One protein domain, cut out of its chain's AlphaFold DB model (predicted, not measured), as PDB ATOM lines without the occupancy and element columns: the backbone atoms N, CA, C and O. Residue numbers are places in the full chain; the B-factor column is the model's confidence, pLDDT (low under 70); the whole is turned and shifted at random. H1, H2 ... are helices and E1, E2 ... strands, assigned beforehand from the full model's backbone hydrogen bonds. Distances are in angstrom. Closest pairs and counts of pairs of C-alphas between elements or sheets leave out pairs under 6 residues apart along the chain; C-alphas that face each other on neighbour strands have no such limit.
ATOM      1  N   THR A  39     -51.130   8.075 -19.559       96.81
ATOM      2  CA  THR A  39     -49.902   7.594 -18.892       96.81
ATOM      3  C   THR A  39     -48.757   7.290 -19.862       96.81
ATOM      4  O   THR A  39     -47.652   7.809 -19.706       96.81
ATOM      5  N   ALA A  40     -49.018   6.550 -20.945       95.94
ATOM      6  CA  ALA A  40     -47.985   6.234 -21.937       95.94
ATOM      7  C   ALA A  40     -47.401   7.484 -22.630       95.94
ATOM      8  O   ALA A  40     -46.217   7.515 -22.976       95.94
ATOM      9  N   LYS A  41     -48.196   8.552 -22.793       96.50
ATOM     10  CA  LYS A  41     -47.711   9.834 -23.323       96.50
ATOM     11  C   LYS A  41     -46.808  10.551 -22.316       96.50
ATOM     12  O   LYS A  41     -45.808  11.126 -22.740       96.50
ATOM     13  N   LEU A  42     -47.098  10.483 -21.012       97.00
ATOM     14  CA  LEU A  42     -46.201  11.009 -19.973       97.00
ATOM     15  C   LEU A  42     -44.864  10.269 -19.946       97.00
ATOM     16  O   LEU A  42     -43.826  10.928 -19.968       97.00
ATOM     17  N   ASN A  43     -44.879   8.932 -19.995       97.75
ATOM     18  CA  ASN A  43     -43.661   8.119 -20.086       97.75
ATOM     19  C   ASN A  43     -42.792   8.538 -21.275       97.75
ATOM     20  O   ASN A  43     -41.593   8.791 -21.131       97.75
ATOM     21  N   PHE A  44     -43.406   8.669 -22.454       97.69
ATOM     22  CA  PHE A  44     -42.696   9.082 -23.659       97.69
ATOM     23  C   PHE A  44     -42.115  10.499 -23.538       97.69
ATOM     24  O   PHE A  44     -40.953  10.720 -23.876       97.69
ATOM     25  N   LEU A  45     -42.891  11.466 -23.042       98.06
ATOM     26  CA  LEU A  45     -42.425  12.847 -22.908       98.06
ATOM     27  C   LEU A  45     -41.309  12.981 -21.862       98.06
ATOM     28  O   LEU A  45     -40.328  13.674 -22.124       98.06
ATOM     29  N   CYS A  46     -41.393  12.274 -20.734       97.88
ATOM     30  CA  CYS A  46     -40.327  12.261 -19.730       97.88
ATOM     31  C   CYS A  46     -39.042  11.622 -20.280       97.88
ATOM     32  O   CYS A  46     -37.956  12.169 -20.093       97.88
ATOM     33  N   TYR A  47     -39.145  10.539 -21.059       98.19
ATOM     34  CA  TYR A  47     -37.997   9.980 -21.783       98.19
ATOM     35  C   TYR A  47     -37.348  10.998 -22.734       98.19
ATOM     36  O   TYR A  47     -36.122  11.124 -22.768       98.19
ATOM     37  N   GLN A  48     -38.154  11.772 -23.467       98.31
ATOM     38  CA  GLN A  48     -37.638  12.821 -24.347       98.31
ATOM     39  C   GLN A  48     -36.935  13.937 -23.555       98.31
ATOM     40  O   GLN A  48     -35.884  14.409 -23.990       98.31
ATOM     41  N   VAL A  49     -37.459  14.327 -22.386       97.62
ATOM     42  CA  VAL A  49     -36.807  15.290 -21.480       97.62
ATOM     43  C   VAL A  49     -35.453  14.761 -20.999       97.62
ATOM     44  O   VAL A  49     -34.459  15.481 -21.100       97.62
ATOM     45  N   GLN A  50     -35.385  13.501 -20.556       97.31
ATOM     46  CA  GLN A  50     -34.139  12.853 -20.126       97.31
ATOM     47  C   GLN A  50     -33.094  12.857 -21.247       97.31
ATOM     48  O   GLN A  50     -31.960  13.296 -21.048       97.31
ATOM     49  N   GLY A  51     -33.484  12.405 -22.444       97.69
ATOM     50  CA  GLY A  51     -32.602  12.352 -23.607       97.69
ATOM     51  C   GLY A  51     -32.108  13.734 -24.034       97.69
ATOM     52  O   GLY A  51     -30.920  13.906 -24.307       97.69
ATOM     53  N   TRP A  52     -32.992  14.734 -24.037       97.88
ATOM     54  CA  TRP A  52     -32.625  16.114 -24.352       97.88
ATOM     55  C   TRP A  52     -31.641  16.676 -23.325       97.88
ATOM     56  O   TRP A  52     -30.583  17.180 -23.698       97.88
ATOM     57  N   ASN A  53     -31.931  16.544 -22.029       96.44
ATOM     58  CA  ASN A  53     -31.051  17.072 -20.992       96.44
ATOM     59  C   ASN A  53     -29.673  16.397 -21.007       96.44
ATOM     60  O   ASN A  53     -28.658  17.091 -20.924       96.44
ATOM     61  N   LEU A  54     -29.620  15.075 -21.205       96.12
ATOM     62  CA  LEU A  54     -28.367  14.334 -21.365       96.12
ATOM     63  C   LEU A  54     -27.570  14.817 -22.579       96.12
ATOM     64  O   LEU A  54     -26.367  15.038 -22.462       96.12
ATOM     65  N   ALA A  55     -28.228  15.024 -23.722       97.94
ATOM     66  CA  ALA A  55     -27.565  15.472 -24.944       97.94
ATOM     67  C   ALA A  55     -26.911  16.857 -24.793       97.94
ATOM     68  O   ALA A  55     -25.833  17.084 -25.343       97.94
ATOM     69  N   TRP A  56     -27.538  17.771 -24.045       97.12
ATOM     70  CA  TRP A  56     -27.055  19.149 -23.903       97.12
ATOM     71  C   TRP A  56     -26.147  19.383 -22.698       97.12
ATOM     72  O   TRP A  56     -25.238  20.207 -22.768       97.12
ATOM     73  N   THR A  57     -26.393  18.691 -21.586       96.12
ATOM     74  CA  THR A  57     -25.710  18.956 -20.308       96.12
ATOM     75  C   THR A  57     -24.784  17.824 -19.872       96.12
ATOM     76  O   THR A  57     -23.966  18.013 -18.970       96.12
ATOM     77  N   GLY A  58     -24.911  16.640 -20.484       96.31
ATOM     78  CA  GLY A  58     -24.234  15.422 -20.045       96.31
ATOM     79  C   GLY A  58     -24.745  14.875 -18.708       96.31
ATOM     80  O   GLY A  58     -24.100  13.997 -18.138       96.31
ATOM     81  N   ARG A  59     -25.862  15.397 -18.181       94.69
ATOM     82  CA  ARG A  59     -26.443  14.998 -16.893       94.69
ATOM     83  C   ARG A  59     -27.888  14.523 -17.067       94.69
ATOM     84  O   ARG A  59     -28.593  15.057 -17.927       94.69
ATOM     85  N   PRO A  60     -28.340  13.538 -16.276       95.25
ATOM     86  CA  PRO A  60     -29.751  13.170 -16.242       95.25
ATOM     87  C   PRO A  60     -30.609  14.366 -15.796       95.25
ATOM     88  O   PRO A  60     -30.147  15.213 -15.032       95.25
ATOM     89  N   ALA A  61     -31.828  14.470 -16.325       95.12
ATOM     90  CA  ALA A  61     -32.844  15.400 -15.829       95.12
ATOM     91  C   ALA A  61     -33.469  14.897 -14.521       95.12
ATOM     92  O   ALA A  61     -33.843  15.709 -13.680       95.12
ATOM     93  N   PHE A  62     -33.562  13.574 -14.386       94.88
ATOM     94  CA  PHE A  62     -34.082  12.849 -13.233       94.88
ATOM     95  C   PHE A  62     -33.377  11.486 -13.115       94.88
ATOM     96  O   PHE A  62     -32.832  10.977 -14.105       94.88
ATOM     97  N   ASP A  63     -33.356  10.917 -11.909       95.38
ATOM     98  CA  ASP A  63     -32.556   9.726 -11.576       95.38
ATOM     99  C   ASP A  63     -33.344   8.406 -11.706       95.38
ATOM    100  O   ASP A  63     -32.749   7.327 -11.724       95.38
ATOM    101  N   GLU A  64     -34.673   8.479 -11.815       96.38
ATOM    102  CA  GLU A  64     -35.571   7.335 -11.965       96.38
ATOM    103  C   GLU A  64     -35.286   6.520 -13.236       96.38
ATOM    104  O   GLU A  64     -34.885   7.031 -14.290       96.38
ATOM    105  N   ALA A  65     -35.502   5.208 -13.134       96.69
ATOM    106  CA  ALA A  65     -35.180   4.269 -14.196       96.69
ATOM    107  C   ALA A  65     -36.195   4.330 -15.346       96.69
ATOM    108  O   ALA A  65     -37.404   4.414 -15.143       96.69
ATOM    109  N   ILE A  66     -35.691   4.191 -16.572       98.06
ATOM    110  CA  ILE A  66     -36.516   4.064 -17.773       98.06
ATOM    111  C   ILE A  66     -36.389   2.639 -18.302       98.06
ATOM    112  O   ILE A  66     -35.284   2.161 -18.577       98.06
ATOM    113  N   HIS A  67     -37.520   1.963 -18.480       98.12
ATOM    114  CA  HIS A  67     -37.590   0.601 -18.989       98.12
ATOM    115  C   HIS A  67     -38.109   0.568 -20.428       98.12
ATOM    116  O   HIS A  67     -39.141   1.150 -20.760       98.12
ATOM    117  N   ALA A  68     -37.403  -0.174 -21.282       96.44
ATOM    118  CA  ALA A  68     -37.905  -0.571 -22.590       96.44
ATOM    119  C   ALA A  68     -38.688  -1.882 -22.439       96.44
ATOM    120  O   ALA A  68     -38.110  -2.926 -22.131       96.44
ATOM    121  N   THR A  69     -40.000  -1.822 -22.636       94.50
ATOM    122  CA  THR A  69     -40.922  -2.959 -22.518       94.50
ATOM    123  C   THR A  69     -41.522  -3.314 -23.879       94.50
ATOM    124  O   THR A  69     -41.309  -2.604 -24.864       94.50
ATOM    125  N   ALA A  70     -42.275  -4.416 -23.955       93.81
ATOM    126  CA  ALA A  70     -42.973  -4.805 -25.183       93.81
ATOM    127  C   ALA A  70     -44.026  -3.769 -25.618       93.81
ATOM    128  O   ALA A  70     -44.230  -3.579 -26.816       93.81
ATOM    129  N   ASP A  71     -44.632  -3.073 -24.653       88.06
ATOM    130  CA  ASP A  71     -45.693  -2.085 -24.872       88.06
ATOM    131  C   ASP A  71     -45.148  -0.653 -25.037       88.06
ATOM    132  O   ASP A  71     -45.902   0.294 -25.256       88.06
ATOM    133  N   GLY A  72     -43.822  -0.488 -24.983       92.62
ATOM    134  CA  GLY A  72     -43.135   0.783 -25.177       92.62
ATOM    135  C   GLY A  72     -42.287   1.196 -23.980       92.62
ATOM    136  O   GLY A  72     -41.707   0.364 -23.277       92.62
ATOM    137  N   ILE A  73     -42.166   2.506 -23.784       96.75
ATOM    138  CA  ILE A  73     -41.387   3.083 -22.687       96.75
ATOM    139  C   ILE A  73     -42.242   3.084 -21.422       96.75
ATOM    140  O   ILE A  73     -43.362   3.591 -21.431       96.75
ATOM    141  N   SER A  74     -41.680   2.550 -20.343       97.44
ATOM    142  CA  SER A  74     -42.276   2.531 -19.008       97.44
ATOM    143  C   SER A  74     -41.327   3.210 -18.029       97.44
ATOM    144  O   SER A  74     -40.120   2.949 -18.039       97.44
ATOM    145  N   ILE A  75     -41.877   4.094 -17.202       98.12
ATOM    146  CA  ILE A  75     -41.199   4.657 -16.038       98.12
ATOM    147  C   ILE A  75     -42.039   4.235 -14.829       98.12
ATOM    148  O   ILE A  75     -43.160   4.733 -14.686       98.12
ATOM    149  N   PRO A  76     -41.552   3.302 -13.987       97.50
ATOM    150  CA  PRO A  76     -42.360   2.680 -12.935       97.50
ATOM    151  C   PRO A  76     -43.058   3.671 -12.005       97.50
ATOM    152  O   PRO A  76     -44.186   3.432 -11.584       97.50
ATOM    153  N   GLU A  77     -42.410   4.789 -11.697       96.62
ATOM    154  CA  GLU A  77     -42.935   5.836 -10.829       96.62
ATOM    155  C   GLU A  77     -44.121   6.570 -11.470       96.62
ATOM    156  O   GLU A  77     -45.102   6.851 -10.781       96.62
ATOM    157  N   ILE A  78     -44.087   6.815 -12.786       96.75
ATOM    158  CA  ILE A  78     -45.231   7.365 -13.531       96.75
ATOM    159  C   ILE A  78     -46.346   6.318 -13.601       96.75
ATOM    160  O   ILE A  78     -47.499   6.623 -13.299       96.75
ATOM    161  N   ASP A  79     -46.015   5.077 -13.961       96.56
ATOM    162  CA  ASP A  79     -47.008   4.008 -14.091       96.56
ATOM    163  C   ASP A  79     -47.747   3.768 -12.767       96.56
ATOM    164  O   ASP A  79     -48.968   3.621 -12.757       96.56
ATOM    165  N   ALA A  80     -47.027   3.786 -11.642       95.75
ATOM    166  CA  ALA A  80     -47.606   3.659 -10.311       95.75
ATOM    167  C   ALA A  80     -48.462   4.876  -9.929       95.75
ATOM    168  O   ALA A  80     -49.580   4.696  -9.446       95.75
ATOM    169  N   ALA A  81     -47.966   6.097 -10.155       95.12
ATOM    170  CA  ALA A  81     -48.676   7.321  -9.782       95.12
ATOM    171  C   ALA A  81     -49.986   7.504 -10.564       95.12
ATOM    172  O   ALA A  81     -50.991   7.921  -9.996       95.12
ATOM    173  N   PHE A  82     -50.001   7.148 -11.850       95.56
ATOM    174  CA  PHE A  82     -51.146   7.364 -12.740       95.56
ATOM    175  C   PHE A  82     -51.965   6.087 -13.007       95.56
ATOM    176  O   PHE A  82     -52.855   6.084 -13.862       95.56
ATOM    177  N   ALA A  83     -51.727   5.003 -12.254       95.06
ATOM    178  CA  ALA A  83     -52.396   3.710 -12.439       95.06
ATOM    179  C   ALA A  83     -53.933   3.797 -12.378       95.06
ATOM    180  O   ALA A  83     -54.624   3.083 -13.106       95.06
ATOM    181  N   VAL A  84     -54.476   4.684 -11.535       95.00
ATOM    182  CA  VAL A  84     -55.927   4.889 -11.353       95.00
ATOM    183  C   VAL A  84     -56.637   5.338 -12.640       95.00
ATOM    184  O   VAL A  84     -57.821   5.049 -12.858       95.00
ATOM    185  N   PHE A  85     -55.912   5.992 -13.546       94.69
ATOM    186  CA  PHE A  85     -56.462   6.454 -14.815       94.69
ATOM    187  C   PHE A  85     -56.455   5.362 -15.893       94.69
ATOM    188  O   PHE A  85     -57.334   5.364 -16.764       94.69
ATOM    189  N   GLY A  86     -55.544   4.387 -15.795       92.00
ATOM    190  CA  GLY A  86     -55.335   3.359 -16.815       92.00
ATOM    191  C   GLY A  86     -54.945   3.980 -18.160       92.00
ATOM    192  O   GLY A  86     -54.102   4.871 -18.214       92.00
ATOM    193  N   ASP A  87     -55.607   3.550 -19.237       89.69
ATOM    194  CA  ASP A  87     -55.371   4.058 -20.601       89.69
ATOM    195  C   ASP A  87     -56.204   5.305 -20.951       89.69
ATOM    196  O   ASP A  87     -56.211   5.765 -22.095       89.69
ATOM    197  N   ARG A  88     -56.970   5.835 -19.991       94.19
ATOM    198  CA  ARG A  88     -57.839   6.994 -20.223       94.19
ATOM    199  C   ARG A  88     -57.023   8.279 -20.214       94.19
ATOM    200  O   ARG A  88     -55.998   8.370 -19.541       94.19
ATOM    201  N   SER A  89     -57.518   9.286 -20.930       94.88
ATOM    202  CA  SER A  89     -57.010  10.636 -20.743       94.88
ATOM    203  C   SER A  89     -57.440  11.199 -19.389       94.88
ATOM    204  O   SER A  89     -58.494  10.835 -18.862       94.88
ATOM    205  N   PHE A  90     -56.613  12.079 -18.838       94.50
ATOM    206  CA  PHE A  90     -56.862  12.769 -17.578       94.50
ATOM    207  C   PHE A  90     -56.314  14.196 -17.623       94.50
ATOM    208  O   PHE A  90     -55.427  14.528 -18.417       94.50
ATOM    209  N   THR A  91     -56.881  15.045 -16.777       92.56
ATOM    210  CA  THR A  91     -56.541  16.459 -16.630       92.56
ATOM    211  C   THR A  91     -55.607  16.687 -15.443       92.56
ATOM    212  O   THR A  91     -55.359  15.788 -14.634       92.56
ATOM    213  N   LEU A  92     -55.097  17.916 -15.308       91.19
ATOM    214  CA  LEU A  92     -54.379  18.317 -14.100       91.19
ATOM    215  C   LEU A  92     -55.286  18.223 -12.865       91.19
ATOM    216  O   LEU A  92     -54.834  17.761 -11.821       91.19
ATOM    217  N   GLN A  93     -56.558  18.621 -12.985       90.75
ATOM    218  CA  GLN A  93     -57.504  18.541 -11.873       90.75
ATOM    219  C   GLN A  93     -57.725  17.094 -11.419       90.75
ATOM    220  O   GLN A  93     -57.700  16.843 -10.220       90.75
ATOM    221  N   ASP A  94     -57.842  16.145 -12.352       93.38
ATOM    222  CA  ASP A  94     -57.953  14.723 -12.007       93.38
ATOM    223  C   ASP A  94     -56.721  14.246 -11.213       93.38
ATOM    224  O   ASP A  94     -56.853  13.564 -10.201       93.38
ATOM    225  N   ALA A  95     -55.511  14.639 -11.630       90.56
ATOM    226  CA  ALA A  95     -54.278  14.294 -10.917       90.56
ATOM    227  C   ALA A  95     -54.213  14.916  -9.506       90.56
ATOM    228  O   ALA A  95     -53.765  14.260  -8.562       90.56
ATOM    229  N   ILE A  96     -54.683  16.158  -9.349       90.06
ATOM    230  CA  ILE A  96     -54.776  16.843  -8.050       90.06
ATOM    231  C   ILE A  96     -55.780  16.138  -7.134       90.06
ATOM    232  O   ILE A  96     -55.490  15.944  -5.953       90.06
ATOM    233  N   ASP A  97     -56.936  15.745  -7.667       91.81
ATOM    234  CA  ASP A  97     -57.991  15.066  -6.911       91.81
ATOM    235  C   ASP A  97     -57.521  13.693  -6.391       91.81
ATOM    236  O   ASP A  97     -57.901  13.282  -5.294       91.81
ATOM    237  N   GLU A  98     -56.617  13.034  -7.122       91.12
ATOM    238  CA  GLU A  98     -55.947  11.787  -6.720       91.12
ATOM    239  C   GLU A  98     -54.713  12.012  -5.816       91.12
ATOM    240  O   GLU A  98     -54.042  11.064  -5.406       91.12
ATOM    241  N   GLY A  99     -54.403  13.264  -5.460       88.12
ATOM    242  CA  GLY A  99     -53.320  13.607  -4.535       88.12
ATOM    243  C   GLY A  99     -51.913  13.535  -5.134       88.12
ATOM    244  O   GLY A  99     -50.935  13.473  -4.385       88.12
TER     245      GLY A  99
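What this domain is: This is residues 39 to 99 of the 104 residues of an uncharacterized protein of Arthrobacter sp. MWB30 (UniProt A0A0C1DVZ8). One long helix, H1, runs most of the length; the small hairpin E1 E2 and the short helix H2 pack on its first part, and H3 sits off beyond that end. The 61 printed residues include three named helices and two named strands, mostly helix, in the order H1, E1, E2, H2, H3; the sheet E1 - E2 is antiparallel. It is only just loose, close to compact: radius of gyration of the C-alphas 12.7 A, spans 36 by 27 by 16 A.

Where its parts are: Find C-alpha 39 at (-49.902, 7.594, -18.892); H1, residues 39 to 57, runs 26.8 A from there. Then come E1, 67 to 69, E2, 72 to 74, H2, 76 to 81, and H3, 92 to 97, ending at (-57.991, 15.066, -6.911).

How they stand to each other: Residues 39 to 43 alone of H1 touch H2, at a steep tilt of 50 degrees, opposite ways; the closest C-alphas, Thr 39 and Asp 79, are 6.7 A apart. In the hairpin, N 67 and O 74 are 2.8 A apart, within hydrogen-bond range. In H1, H2 and H3 every O i to N i+4 pair is within range. H3 is apart from the other four elements.

The domain as a whole: The farthest C-alphas, Gly 58 and Asp 97, are 36.2 A apart. There is no cut, no long link and no printed residue under pLDDT 70.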